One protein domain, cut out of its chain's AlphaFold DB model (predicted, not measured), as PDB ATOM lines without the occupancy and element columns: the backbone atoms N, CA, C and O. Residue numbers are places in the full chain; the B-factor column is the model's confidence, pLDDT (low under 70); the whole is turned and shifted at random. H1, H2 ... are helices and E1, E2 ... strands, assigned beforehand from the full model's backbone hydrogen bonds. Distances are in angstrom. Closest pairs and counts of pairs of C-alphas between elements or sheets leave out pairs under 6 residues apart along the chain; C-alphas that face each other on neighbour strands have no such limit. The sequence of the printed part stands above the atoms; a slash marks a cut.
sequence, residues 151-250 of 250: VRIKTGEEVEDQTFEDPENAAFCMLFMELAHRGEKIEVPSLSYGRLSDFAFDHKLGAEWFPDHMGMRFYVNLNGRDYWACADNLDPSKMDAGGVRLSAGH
ATOM      1  N   VAL A 151     277.493 255.579 229.247       61.56
ATOM      2  CA  VAL A 151     276.718 254.740 228.325       61.56
ATOM      3  C   VAL A 151     277.639 253.622 227.863       61.56
ATOM      4  O   VAL A 151     278.776 253.870 227.473       61.56
ATOM      5  N   ARG A 152     277.167 252.374 227.909       62.56
ATOM      6  CA  ARG A 152     277.966 251.256 227.394       62.56
ATOM      7  C   ARG A 152     277.908 251.284 225.880       62.56
ATOM      8  O   ARG A 152     276.803 251.166 225.347       62.56
ATOM      9  N   ILE A 153     279.057 251.420 225.223       60.75
ATOM     10  CA  ILE A 153     279.159 251.317 223.768       60.75
ATOM     11  C   ILE A 153     279.993 250.088 223.432       60.75
ATOM     12  O   ILE A 153     281.101 249.924 223.941       60.75
ATOM     13  N   LYS A 154     279.487 249.225 222.551       61.72
ATOM     14  CA  LYS A 154     280.336 248.202 221.928       61.72
ATOM     15  C   LYS A 154     281.038 248.810 220.721       61.72
ATOM     16  O   LYS A 154     280.364 249.263 219.797       61.72
ATOM     17  N   THR A 155     282.368 248.783 220.716       58.41
ATOM     18  CA  THR A 155     283.178 249.186 219.558       58.41
ATOM     19  C   THR A 155     283.913 247.951 219.038       58.41
ATOM     20  O   THR A 155     284.804 247.417 219.693       58.41
ATOM     21  N   GLY A 156     283.486 247.417 217.891       61.62
ATOM     22  CA  GLY A 156     283.991 246.135 217.385       61.62
ATOM     23  C   GLY A 156     283.531 244.928 218.220       61.62
ATOM     24  O   GLY A 156     282.333 244.729 218.427       61.62
ATOM     25  N   GLU A 157     284.470 244.084 218.664       57.19
ATOM     26  CA  GLU A 157     284.167 242.845 219.406       57.19
ATOM     27  C   GLU A 157     284.007 243.050 220.924       57.19
ATOM     28  O   GLU A 157     283.358 242.231 221.579       57.19
ATOM     29  N   GLU A 158     284.491 244.166 221.475       55.25
ATOM     30  CA  GLU A 158     284.522 244.428 222.918       55.25
ATOM     31  C   GLU A 158     283.439 245.433 223.348       55.25
ATOM     32  O   GLU A 158     283.200 246.454 222.696       55.25
ATOM     33  N   VAL A 159     282.739 245.115 224.445       60.19
ATOM     34  CA  VAL A 159     281.791 246.029 225.102       60.19
ATOM     35  C   VAL A 159     282.569 246.815 226.146       60.19
ATOM     36  O   VAL A 159     282.994 246.235 227.144       60.19
ATOM     37  N   GLU A 160     282.719 248.120 225.939       60.31
ATOM     38  CA  GLU A 160     283.375 249.002 226.900       60.31
ATOM     39  C   GLU A 160     282.360 249.951 227.549       60.31
ATOM     40  O   GLU A 160     281.478 250.527 226.901       60.31
ATOM     41  N   ASP A 161     282.490 250.134 228.864       56.66
ATOM     42  CA  ASP A 161     281.766 251.179 229.583       56.66
ATOM     43  C   ASP A 161     282.418 252.524 229.235       56.66
ATOM     44  O   ASP A 161     283.409 252.923 229.847       56.66
ATOM     45  N   GLN A 162     281.872 253.232 228.243       60.88
ATOM     46  CA  GLN A 162     282.359 254.559 227.883       60.88
ATOM     47  C   GLN A 162     281.740 255.614 228.805       60.88
ATOM     48  O   GLN A 162     280.523 255.807 228.891       60.88
ATOM     49  N   THR A 163     282.615 256.305 229.533       60.09
ATOM     50  CA  THR A 163     282.264 257.536 230.240       60.09
ATOM     51  C   THR A 163     282.471 258.675 229.260       60.09
ATOM     52  O   THR A 163     283.590 258.896 228.797       60.09
ATOM     53  N   PHE A 164     281.403 259.383 228.901       62.16
ATOM     54  CA  PHE A 164     281.528 260.465 227.935       62.16
ATOM     55  C   PHE A 164     282.100 261.711 228.596       62.16
ATOM     56  O   PHE A 164     281.432 262.413 229.359       62.16
ATOM     57  N   GLU A 165     283.345 262.020 228.250       60.88
ATOM     58  CA  GLU A 165     283.949 263.305 228.581       60.88
ATOM     59  C   GLU A 165     283.377 264.455 227.743       60.88
ATOM     60  O   GLU A 165     283.569 265.606 228.128       60.88
ATOM     61  N   ASP A 166     282.637 264.186 226.665       69.94
ATOM     62  CA  ASP A 166     281.934 265.198 225.873       69.94
ATOM     63  C   ASP A 166     280.405 265.026 225.987       69.94
ATOM     64  O   ASP A 166     279.884 263.962 225.631       69.94
ATOM     65  N   PRO A 167     279.650 266.035 226.476       69.25
ATOM     66  CA  PRO A 167     278.188 265.990 226.461       69.25
ATOM     67  C   PRO A 167     277.595 265.756 225.060       69.25
ATOM     68  O   PRO A 167     276.518 265.171 224.943       69.25
ATOM     69  N   GLU A 168     278.280 266.161 223.995       74.81
ATOM     70  CA  GLU A 168     277.816 265.953 222.625       74.81
ATOM     71  C   GLU A 168     277.667 264.458 222.282       74.81
ATOM     72  O   GLU A 168     276.639 264.031 221.749       74.81
ATOM     73  N   ASN A 169     278.625 263.628 222.697       76.69
ATOM     74  CA  ASN A 169     278.616 262.185 222.427       76.69
ATOM     75  C   ASN A 169     277.505 261.460 223.197       76.69
ATOM     76  O   ASN A 169     276.813 260.585 222.664       76.69
ATOM     77  N   ALA A 170     277.264 261.882 224.440       74.81
ATOM     78  CA  ALA A 170     276.130 261.397 225.212       74.81
ATOM     79  C   ALA A 170     274.790 261.815 224.574       74.81
ATOM     80  O   ALA A 170     273.828 261.041 224.599       74.81
ATOM     81  N   ALA A 171     274.724 263.011 223.974       77.94
ATOM     82  CA  ALA A 171     273.531 263.498 223.289       77.94
ATOM     83  C   ALA A 171     273.216 262.666 222.037       77.94
ATOM     84  O   ALA A 171     272.053 262.313 221.836       77.94
ATOM     85  N   PHE A 172     274.229 262.275 221.255       80.94
ATOM     86  CA  PHE A 172     274.065 261.344 220.131       80.94
ATOM     87  C   PHE A 172     273.483 259.997 220.570       80.94
ATOM     88  O   PHE A 172     272.490 259.533 220.013       80.94
ATOM     89  N   CYS A 173     274.041 259.386 221.615       79.25
ATOM     90  CA  CYS A 173     273.571 258.080 222.083       79.25
ATOM     91  C   CYS A 173     272.118 258.123 222.560       79.25
ATOM     92  O   CYS A 173     271.304 257.271 222.197       79.25
ATOM     93  N   MET A 174     271.779 259.140 223.352       78.44
ATOM     94  CA  MET A 174     270.410 259.358 223.810       78.44
ATOM     95  C   MET A 174     269.455 259.597 222.638       78.44
ATOM     96  O   MET A 174     268.344 259.067 222.633       78.44
ATOM     97  N   LEU A 175     269.906 260.334 221.622       80.81
ATOM     98  CA  LEU A 175     269.135 260.573 220.415       80.81
ATOM     99  C   LEU A 175     268.796 259.273 219.677       80.81
ATOM    100  O   LEU A 175     267.637 259.059 219.326       80.81
ATOM    101  N   PHE A 176     269.774 258.391 219.459       83.81
ATOM    102  CA  PHE A 176     269.533 257.141 218.732       83.81
ATOM    103  C   PHE A 176     268.599 256.201 219.485       83.81
ATOM    104  O   PHE A 176     267.676 255.658 218.879       83.81
ATOM    105  N   MET A 177     268.777 256.063 220.804       80.38
ATOM    106  CA  MET A 177     267.868 255.261 221.632       80.38
ATOM    107  C   MET A 177     266.425 255.763 221.530       80.38
ATOM    108  O   MET A 177     265.488 254.969 221.448       80.38
ATOM    109  N   GLU A 178     266.232 257.081 221.504       78.06
ATOM    110  CA  GLU A 178     264.901 257.667 221.414       78.06
ATOM    111  C   GLU A 178     264.277 257.519 220.024       78.06
ATOM    112  O   GLU A 178     263.115 257.125 219.914       78.06
ATOM    113  N   LEU A 179     265.038 257.781 218.960       83.19
ATOM    114  CA  LEU A 179     264.560 257.579 217.591       83.19
ATOM    115  C   LEU A 179     264.185 256.118 217.342       83.19
ATOM    116  O   LEU A 179     263.123 255.857 216.782       83.19
ATOM    117  N   ALA A 180     264.986 255.178 217.846       84.88
ATOM    118  CA  ALA A 180     264.694 253.753 217.758       84.88
ATOM    119  C   ALA A 180     263.453 253.338 218.555       84.88
ATOM    120  O   ALA A 180     262.760 252.400 218.162       84.88
ATOM    121  N   HIS A 181     263.155 254.022 219.664       82.81
ATOM    122  CA  HIS A 181     261.940 253.779 220.435       82.81
ATOM    123  C   HIS A 181     260.688 254.326 219.737       82.81
ATOM    124  O   HIS A 181     259.637 253.689 219.768       82.81
ATOM    125  N   ARG A 182     260.793 255.506 219.117       80.25
ATOM    126  CA  ARG A 182     259.665 256.179 218.457       80.25
ATOM    127  C   ARG A 182     259.406 255.679 217.036       80.25
ATOM    128  O   ARG A 182     258.278 255.782 216.564       80.25
ATOM    129  N   GLY A 183     260.429 255.165 216.354       79.69
ATOM    130  CA  GLY A 183     260.360 254.806 214.936       79.69
ATOM    131  C   GLY A 183     260.161 256.018 214.018       79.69
ATOM    132  O   GLY A 183     259.615 255.884 212.924       79.69
ATOM    133  N   GLU A 184     260.557 257.211 214.469       81.62
ATOM    134  CA  GLU A 184     260.354 258.472 213.753       81.62
ATOM    135  C   GLU A 184     261.622 258.906 213.008       81.62
ATOM    136  O   GLU A 184     262.746 258.575 213.390       81.62
ATOM    137  N   LYS A 185     261.428 259.699 211.947       85.12
ATOM    138  CA  LYS A 185     262.500 260.482 211.327       85.12
ATOM    139  C   LYS A 185     262.406 261.923 211.807       85.12
ATOM    140  O   LYS A 185     261.312 262.484 211.823       85.12
ATOM    141  N   ILE A 186     263.538 262.527 212.137       84.50
ATOM    142  CA  ILE A 186     263.606 263.931 212.558       84.50
ATOM    143  C   ILE A 186     264.576 264.712 211.685       84.50
ATOM    144  O   ILE A 186     265.520 264.144 211.139       84.50
ATOM    145  N   GLU A 187     264.379 266.021 211.590       85.31
ATOM    146  CA  GLU A 187     265.325 266.918 210.934       85.31
ATOM    147  C   GLU A 187     266.033 267.755 211.992       85.31
ATOM    148  O   GLU A 187     265.403 268.406 212.825       85.31
ATOM    149  N   VAL A 188     267.362 267.754 211.950       81.06
ATOM    150  CA  VAL A 188     268.212 268.509 212.868       81.06
ATOM    151  C   VAL A 188     269.100 269.442 212.041       81.06
ATOM    152  O   VAL A 188     270.254 269.120 211.763       81.06
ATOM    153  N   PRO A 189     268.581 270.615 211.621       78.00
ATOM    154  CA  PRO A 189     269.325 271.556 210.783       78.00
ATOM    155  C   PRO A 189     270.611 272.091 211.426       78.00
ATOM    156  O   PRO A 189     271.516 272.530 210.724       78.00
ATOM    157  N   SER A 190     270.667 272.087 212.759       76.00
ATOM    158  CA  SER A 190     271.790 272.576 213.563       76.00
ATOM    159  C   SER A 190     272.912 271.555 213.756       76.00
ATOM    160  O   SER A 190     274.001 271.941 214.167       76.00
ATOM    161  N   LEU A 191     272.672 270.274 213.464       82.44
ATOM    162  CA  LEU A 191     273.679 269.222 213.535       82.44
ATOM    163  C   LEU A 191     274.287 269.036 212.147       82.44
ATOM    164  O   LEU A 191     273.573 268.660 211.216       82.44
ATOM    165  N   SER A 192     275.588 269.300 212.005       86.12
ATOM    166  CA  SER A 192     276.249 269.102 210.721       86.12
ATOM    167  C   SER A 192     276.482 267.625 210.426       86.12
ATOM    168  O   SER A 192     276.804 266.830 211.310       86.12
ATOM    169  N   TYR A 193     276.368 267.272 209.152       84.56
ATOM    170  CA  TYR A 193     276.645 265.921 208.684       84.56
ATOM    171  C   TYR A 193     278.080 265.462 209.005       84.56
ATOM    172  O   TYR A 193     278.269 264.354 209.509       84.56
ATOM    173  N   GLY A 194     279.075 266.346 208.849       85.56
ATOM    174  CA  GLY A 194     280.461 266.073 209.242       85.56
ATOM    175  C   GLY A 194     280.633 265.800 210.743       85.56
ATOM    176  O   GLY A 194     281.380 264.909 211.117       85.56
ATOM    177  N   ARG A 195     279.873 266.460 211.628       85.94
ATOM    178  CA  ARG A 195     279.951 266.177 213.077       85.94
ATOM    179  C   ARG A 195     279.481 264.776 213.429       85.94
ATOM    180  O   ARG A 195     280.057 264.120 214.291       85.94
ATOM    181  N   LEU A 196     278.433 264.317 212.756       87.19
ATOM    182  CA  LEU A 196     277.957 262.952 212.919       87.19
ATOM    183  C   LEU A 196     278.940 261.933 212.315       87.19
ATOM    184  O   LEU A 196     279.077 260.835 212.851       87.19
ATOM    185  N   SER A 197     279.643 262.312 211.241       85.38
ATOM    186  CA  SER A 197     280.730 261.524 210.649       85.38
ATOM    187  C   SER A 197     281.852 261.303 211.652       85.38
ATOM    188  O   SER A 197     282.247 260.164 211.892       85.38
ATOM    189  N   ASP A 198     282.323 262.394 212.262       88.38
ATOM    190  CA  ASP A 198     283.387 262.381 213.262       88.38
ATOM    191  C   ASP A 198     283.001 261.477 214.435       88.38
ATOM    192  O   ASP A 198     283.760 260.582 214.796       88.38
ATOM    193  N   PHE A 199     281.770 261.607 214.950       86.31
ATOM    194  CA  PHE A 199     281.256 260.723 215.998       86.31
ATOM    195  C   PHE A 199     281.316 259.239 215.595       86.31
ATOM    196  O   PHE A 199     281.795 258.400 216.360       86.31
ATOM    197  N   ALA A 200     280.854 258.888 214.392       86.06
ATOM    198  CA  ALA A 200     280.874 257.500 213.935       86.06
ATOM    199  C   ALA A 200     282.302 256.960 213.741       86.06
ATOM    200  O   ALA A 200     282.562 255.785 214.022       86.06
ATOM    201  N   PHE A 201     283.221 257.809 213.279       84.56
ATOM    202  CA  PHE A 201     284.618 257.460 213.048       84.56
ATOM    203  C   PHE A 201     285.400 257.303 214.358       84.56
ATOM    204  O   PHE A 201     286.029 256.263 214.569       84.56
ATOM    205  N   ASP A 202     285.301 258.278 215.263       83.38
ATOM    206  CA  ASP A 202     285.997 258.301 216.555       83.38
ATOM    207  C   ASP A 202     285.608 257.104 217.428       83.38
ATOM    208  O   ASP A 202     286.451 256.503 218.100       83.38
ATOM    209  N   HIS A 203     284.339 256.694 217.354       77.62
ATOM    210  CA  HIS A 203     283.814 255.530 218.065       77.62
ATOM    211  C   HIS A 203     283.857 254.229 217.241       77.62
ATOM    212  O   HIS A 203     283.338 253.208 217.688       77.62
ATOM    213  N   LYS A 204     284.492 254.220 216.059       78.75
ATOM    214  CA  LYS A 204     284.694 253.025 215.211       78.75
ATOM    215  C   LYS A 204     283.401 252.233 214.941       78.75
ATOM    216  O   LYS A 204     283.406 251.003 214.937       78.75
ATOM    217  N   LEU A 205     282.294 252.931 214.687       78.69
ATOM    218  CA  LEU A 205     280.942 252.354 214.597       78.69
ATOM    219  C   LEU A 205     280.627 251.642 213.265       78.69
ATOM    220  O   LEU A 205     279.480 251.275 213.020       78.69
ATOM    221  N   GLY A 206     281.617 251.454 212.386       73.38
ATOM    222  CA  GLY A 206     281.414 250.843 211.069       73.38
ATOM    223  C   GLY A 206     280.393 251.623 210.232       73.38
ATOM    224  O   GLY A 206     279.253 251.193 210.079       73.38
ATOM    225  N   ALA A 207     280.795 252.790 209.722       83.56
ATOM    226  CA  ALA A 207     279.932 253.635 208.901       83.56
ATOM    227  C   ALA A 207     279.991 253.242 207.415       83.56
ATOM    228  O   ALA A 207     281.063 253.169 206.814       83.56
ATOM    229  N   GLU A 208     278.822 253.037 206.817       86.31
ATOM    230  CA  GLU A 208     278.612 252.896 205.382       86.31
ATOM    231  C   GLU A 208     278.130 254.229 204.805       86.31
ATOM    232  O   GLU A 208     277.098 254.761 205.217       86.31
ATOM    233  N   TRP A 209     278.864 254.755 203.828       85.62
ATOM    234  CA  TRP A 209     278.547 256.014 203.159       85.62
ATOM    235  C   TRP A 209     277.740 255.750 201.891       85.62
ATOM    236  O   TRP A 209     278.132 254.934 201.055       85.62
ATOM    237  N   PHE A 210     276.620 256.448 201.728       85.69
ATOM    238  CA  PHE A 210     275.864 256.435 200.481       85.69
ATOM    239  C   PHE A 210     276.589 257.251 199.397       85.69
ATOM    240  O   PHE A 210     277.373 258.149 199.724       85.69
ATOM    241  N   PRO A 211     276.337 256.959 198.105       82.06
ATOM    242  CA  PRO A 211     276.944 257.691 196.998       82.06
ATOM    243  C   PRO A 211     276.751 259.205 197.123       82.06
ATOM    244  O   PRO A 211     275.735 259.669 197.646       82.06
ATOM    245  N   ASP A 212     277.732 259.963 196.635       77.31
ATOM    246  CA  ASP A 212     277.691 261.428 196.551       77.31
ATOM    247  C   ASP A 212     277.423 262.146 197.888       77.31
ATOM    248  O   ASP A 212     276.849 263.230 197.911       77.31
ATOM    249  N   HIS A 213     277.824 261.545 199.018       70.25
ATOM    250  CA  HIS A 213     277.610 262.087 200.370       70.25
ATOM    251  C   HIS A 213     276.130 262.350 200.710       70.25
ATOM    252  O   HIS A 213     275.817 263.181 201.563       70.25
ATOM    253  N   MET A 214     275.206 261.624 200.066       81.19
ATOM    254  CA  MET A 214     273.765 261.767 200.307       81.19
ATOM    255  C   MET A 214     273.338 261.306 201.705       81.19
ATOM    256  O   MET A 214     272.299 261.736 202.204       81.19
ATOM    257  N   GLY A 215     274.130 260.453 202.350       86.44
ATOM    258  CA  GLY A 215     273.874 260.012 203.711       86.44
ATOM    259  C   GLY A 215     274.824 258.917 204.181       86.44
ATOM    260  O   GLY A 215     275.699 258.471 203.436       86.44
ATOM    261  N   MET A 216     274.667 258.513 205.436       90.25
ATOM    262  CA  MET A 216     275.443 257.451 206.066       90.25
ATOM    263  C   MET A 216     274.538 256.551 206.891       90.25
ATOM    264  O   MET A 216     273.517 256.984 207.436       90.25
ATOM    265  N   ARG A 217     274.966 255.305 207.044       90.38
ATOM    266  CA  ARG A 217     274.405 254.356 207.995       90.38
ATOM    267  C   ARG A 217     275.520 253.815 208.871       90.38
ATOM    268  O   ARG A 217     276.558 253.425 208.359       90.38
ATOM    269  N   PHE A 218     275.300 253.746 210.174       88.88
ATOM    270  CA  PHE A 218     276.239 253.112 211.096       88.88
ATOM    271  C   PHE A 218     275.490 252.319 212.161       88.88
ATOM    272  O   PHE A 218     274.286 252.506 212.373       88.88
ATOM    273  N   TYR A 219     276.213 251.413 212.811       86.31
ATOM    274  CA  TYR A 219     275.671 250.521 213.823       86.31
ATOM    275  C   TYR A 219     276.301 250.839 215.169       86.31
ATOM    276  O   TYR A 219     277.511 251.007 215.286       86.31
ATOM    277  N   VAL A 220     275.478 250.934 216.203       82.94
ATOM    278  CA  VAL A 220     275.934 251.258 217.549       82.94
ATOM    279  C   VAL A 220     275.252 250.343 218.543       82.94
ATOM    280  O   VAL A 220     274.029 250.274 218.603       82.94
ATOM    281  N   ASN A 221     276.030 249.627 219.346       79.75
ATOM    282  CA  ASN A 221     275.468 248.906 220.477       79.75
ATOM    283  C   ASN A 221     275.436 249.852 221.674       79.75
ATOM    284  O   ASN A 221     276.494 250.290 222.116       79.75
ATOM    285  N   LEU A 222     274.249 250.162 222.190       79.00
ATOM    286  CA  LEU A 222     274.072 251.008 223.366       79.00
ATOM    287  C   LEU A 222     273.439 250.182 224.482       79.00
ATOM    288  O   LEU A 222     272.345 249.638 224.328       79.00
ATOM    289  N   ASN A 223     274.111 250.100 225.631       77.06
ATOM    290  CA  ASN A 223     273.629 249.362 226.805       77.06
ATOM    291  C   ASN A 223     273.262 247.895 226.500       77.06
ATOM    292  O   ASN A 223     272.286 247.365 227.034       77.06
ATOM    293  N   GLY A 224     274.042 247.235 225.638       75.19
ATOM    294  CA  GLY A 224     273.847 245.828 225.288       75.19
ATOM    295  C   GLY A 224     272.741 245.577 224.262       75.19
ATOM    296  O   GLY A 224     272.371 244.423 224.059       75.19
ATOM    297  N   ARG A 225     272.206 246.621 223.619       81.44
ATOM    298  CA  ARG A 225     271.264 246.508 222.498       81.44
ATOM    299  C   ARG A 225     271.881 247.095 221.244       81.44
ATOM    300  O   ARG A 225     272.447 248.182 221.311       81.44
ATOM    301  N   ASP A 226     271.746 246.392 220.129       84.19
ATOM    302  CA  ASP A 226     272.185 246.890 218.832       84.19
ATOM    303  C   ASP A 226     271.174 247.902 218.300       84.19
ATOM    304  O   ASP A 226     269.968 247.680 218.346       84.19
ATOM    305  N   TYR A 227     271.685 249.023 217.813       85.62
ATOM    306  CA  TYR A 227     270.926 250.039 217.112       85.62
ATOM    307  C   TYR A 227     271.571 250.278 215.755       85.62
ATOM    308  O   TYR A 227     272.795 250.239 215.612       85.62
ATOM    309  N   TRP A 228     270.754 250.583 214.759       89.38
ATOM    310  CA  TRP A 228     271.222 251.192 213.521       89.38
ATOM    311  C   TRP A 228     270.773 252.647 213.496       89.38
ATOM    312  O   TRP A 228     269.667 252.967 213.933       89.38
ATOM    313  N   ALA A 229     271.620 253.523 212.971       89.88
ATOM    314  CA  ALA A 229     271.294 254.915 212.710       89.88
ATOM    315  C   ALA A 229     271.530 255.213 211.229       89.88
ATOM    316  O   ALA A 229     272.521 254.779 210.645       89.88
ATOM    317  N   CYS A 230     270.597 255.935 210.619       91.19
ATOM    318  CA  CYS A 230     270.667 256.391 209.240       91.19
ATOM    319  C   CYS A 230     270.507 257.908 209.221       91.19
ATOM    320  O   CYS A 230     269.552 258.441 209.801       91.19
ATOM    321  N   ALA A 231     271.441 258.577 208.556       91.19
ATOM    322  CA  ALA A 231     271.500 260.020 208.437       91.19
ATOM    323  C   ALA A 231     271.512 260.429 206.969       91.19
ATOM    324  O   ALA A 231     272.446 260.081 206.255       91.19
ATOM    325  N   ASP A 232     270.513 261.194 206.542       90.19
ATOM    326  CA  ASP A 232     270.492 261.811 205.217       90.19
ATOM    327  C   ASP A 232     271.053 263.236 205.330       90.19
ATOM    328  O   ASP A 232     270.657 263.992 206.227       90.19
ATOM    329  N   ASN A 233     271.957 263.620 204.428       88.50
ATOM    330  CA  ASN A 233     272.449 264.994 204.351       88.50
ATOM    331  C   ASN A 233     271.357 265.882 203.730       88.50
ATOM    332  O   ASN A 233     270.919 265.650 202.601       88.50
ATOM    333  N   LEU A 234     270.898 266.902 204.464       86.00
ATOM    334  CA  LEU A 234     269.890 267.843 203.963       86.00
ATOM    335  C   LEU A 234     270.442 268.770 202.871       86.00
ATOM    336  O   LEU A 234     269.658 269.374 202.140       86.00
ATOM    337  N   ASP A 235     271.765 268.881 202.748       84.12
ATOM    338  CA  ASP A 235     272.443 269.641 201.701       84.12
ATOM    339  C   ASP A 235     273.581 268.813 201.067       84.12
ATOM    340  O   ASP A 235     274.755 269.051 201.349       84.12
ATOM    341  N   PRO A 236     273.268 267.854 200.171       78.38
ATOM    342  CA  PRO A 236     274.273 266.978 199.552       78.38
ATOM    343  C   PRO A 236     275.356 267.725 198.760       78.38
ATOM    344  O   PRO A 236     276.436 267.197 198.523       78.38
ATOM    345  N   SER A 237     275.092 268.976 198.358       79.50
ATOM    346  CA  SER A 237     276.086 269.825 197.689       79.50
ATOM    347  C   SER A 237     277.220 270.269 198.622       79.50
ATOM    348  O   SER A 237     278.281 270.699 198.165       79.50
ATOM    349  N   LYS A 238     277.006 270.143 199.934       74.94
ATOM    350  CA  LYS A 238     277.944 270.472 200.997       74.94
ATOM    351  C   LYS A 238     278.318 269.184 201.729       74.94
ATOM    352  O   LYS A 238     277.666 268.785 202.683       74.94
ATOM    353  N   MET A 239     279.391 268.537 201.275       67.94
ATOM    354  CA  MET A 239     279.816 267.205 201.740       67.94
ATOM    355  C   MET A 239     279.836 267.048 203.274       67.94
ATOM    356  O   MET A 239     279.255 266.095 203.775       67.94
ATOM    357  N   ASP A 240     280.419 268.008 204.008       70.38
ATOM    358  CA  ASP A 240     280.553 267.957 205.480       70.38
ATOM    359  C   ASP A 240     279.656 268.958 206.229       70.38
ATOM    360  O   ASP A 240     279.621 268.996 207.465       70.38
ATOM    361  N   ALA A 241     278.940 269.807 205.494       66.44
ATOM    362  CA  ALA A 241     278.173 270.911 206.052       66.44
ATOM    363  C   ALA A 241     276.697 270.795 205.674       66.44
ATOM    364  O   ALA A 241     276.340 270.220 204.663       66.44
ATOM    365  N   GLY A 242     275.825 271.389 206.480       73.00
ATOM    366  CA  GLY A 242     274.384 271.235 206.304       73.00
ATOM    367  C   GLY A 242     273.789 270.290 207.335       73.00
ATOM    368  O   GLY A 242     274.491 269.510 207.974       73.00
ATOM    369  N   GLY A 243     272.490 270.460 207.548       83.06
ATOM    370  CA  GLY A 243     271.744 269.717 208.549       83.06
ATOM    371  C   GLY A 243     271.589 268.245 208.202       83.06
ATOM    372  O   GLY A 243     271.812 267.827 207.066       83.06
ATOM    373  N   VAL A 244     271.109 267.471 209.166       87.69
ATOM    374  CA  VAL A 244     270.868 266.040 208.977       87.69
ATOM    375  C   VAL A 244     269.405 265.683 209.176       87.69
ATOM    376  O   VAL A 244     268.731 266.227 210.053       87.69
ATOM    377  N   ARG A 245     268.910 264.726 208.391       89.44
ATOM    378  CA  ARG A 245     267.687 263.991 208.718       89.44
ATOM    379  C   ARG A 245     268.078 262.654 209.328       89.44
ATOM    380  O   ARG A 245     268.752 261.867 208.677       89.44
ATOM    381  N   LEU A 246     267.660 262.401 210.563       89.56
ATOM    382  CA  LEU A 246     268.060 261.222 211.328       89.56
ATOM    383  C   LEU A 246     266.908 260.258 211.536       89.56
ATOM    384  O   LEU A 246     265.765 260.656 211.753       89.56
ATOM    385  N   SER A 247     267.248 258.976 211.519       90.00
ATOM    386  CA  SER A 247     266.376 257.872 211.894       90.00
ATOM    387  C   SER A 247     267.202 256.780 212.555       90.00
ATOM    388  O   SER A 247     268.378 256.620 212.232       90.00
ATOM    389  N   ALA A 248     266.602 256.045 213.486       88.75
ATOM    390  CA  ALA A 248     267.252 254.908 214.117       88.75
ATOM    391  C   ALA A 248     266.251 253.782 214.370       88.75
ATOM    392  O   ALA A 248     265.041 254.014 214.418       88.75
ATOM    393  N   GLY A 249     266.766 252.572 214.555       87.19
ATOM    394  CA  GLY A 249     266.003 251.392 214.947       87.19
ATOM    395  C   GLY A 249     266.851 250.450 215.793       87.19
ATOM    396  O   GLY A 249     268.054 250.667 215.931       87.19
ATOM    397  N   HIS A 250     266.206 249.440 216.373       80.62
ATOM    398  CA  HIS A 250     266.820 248.372 217.166       80.62
ATOM    399  C   HIS A 250     266.442 247.005 216.592       80.62
ATOM    400  O   HIS A 250     265.406 246.946 215.886       80.62
TER     401      HIS A 250
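AT A GLANCE: This is residues 151 to 250 of the 250 residues of an uncharacterized protein of Variovorax sp. B4 (UniProt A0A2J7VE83). One strongly twisted sheet of six strands forms a wall, and two helices, H1 and H2, pack on the same face of it, about perpendicular to each other. The meander E4 E5 E6 makes the broad part of the wall; the hairpin E1 and E2 extends it at one edge, and short E3 closes the other. The printed part has 100 residues, with two named helices and six named strands in the order E1 E2 H1 E3 H2 E4 E5 E6; the sheet runs E2 E1 E4 E5 E6 E3, antiparallel throughout, and the class is mixed. The whole is compact, with a radius of gyration of the C-alphas of 12.8 A and spans of 37 by 26 by 24 A.

IN THESE COORDINATES: In the sheet, E4 is residues 215 to 222, 21.6 A long, E5 residues 225 to 233, 25.9 A, and E6 residues 244 to 249, 16.5 A, ending with C-alpha 249 at (266.003, 251.392, 214.947). E1, residues 151 to 155, begins with C-alpha 151 at (276.718, 254.740, 228.325). E2 is residues 158 to 163 and E3 residues 186 to 188. H1, residues 167 to 182, is 22.4 A long and begins with C-alpha 167 at (278.188, 265.990, 226.461). H2, residues 193 to 202, is 14.4 A long.

HOW THE PARTS SIT: E4, E5 and E6 form a meander, each strand the antiparallel neighbour of the one before. Between E4 and E5, N 218 and O 229 are 3.0 A apart, within hydrogen-bond range; between E5 and E6, N 230 and O 247 are at 2.8 A. E3 is the edge strand next to E6, with N 188 and O 244 at 2.8 A. On the other side of E4 from E5 is E1, with N 154 and O 221 at 3.2 A. E1 and E2 are a hairpin, with N 153 and O 160 at 3.1 A, and E2 is the other edge strand. Residues 208 to 209 pair briefly with residues 216 to 217 of E4, antiparallel. H1 and H2 are on the same face, giving two layers, helices over one face of a sheet. The closest C-alphas of H1 and E6 are those of Ala 180 and Gly 249, 3.9 A apart. H2 is over E4 and E5 at a height over the sheet of 9.6 A, slantwise to the strands, at 42 degrees to E4 on the local plane. H1 and H2 are close but not clearly touching: the C-alphas of Asn 169 and Phe 199, their closest, are 7.1 A apart, and their lines stand at 77 degrees, about perpendicular. In both helices every O i to N i+4 pair is within hydrogen-bond range.

THE WHOLE: The two C-alphas farthest apart, those of Asp 161 and Ser 237, are 37.4 A apart. The printed part has no cut and ends at the chain's last residue, 250. H2 to E4 is a long link of 12 residues. Mean pLDDT of the printed part is 78.8; residues 151 to 167, 239 and 241 are under 70.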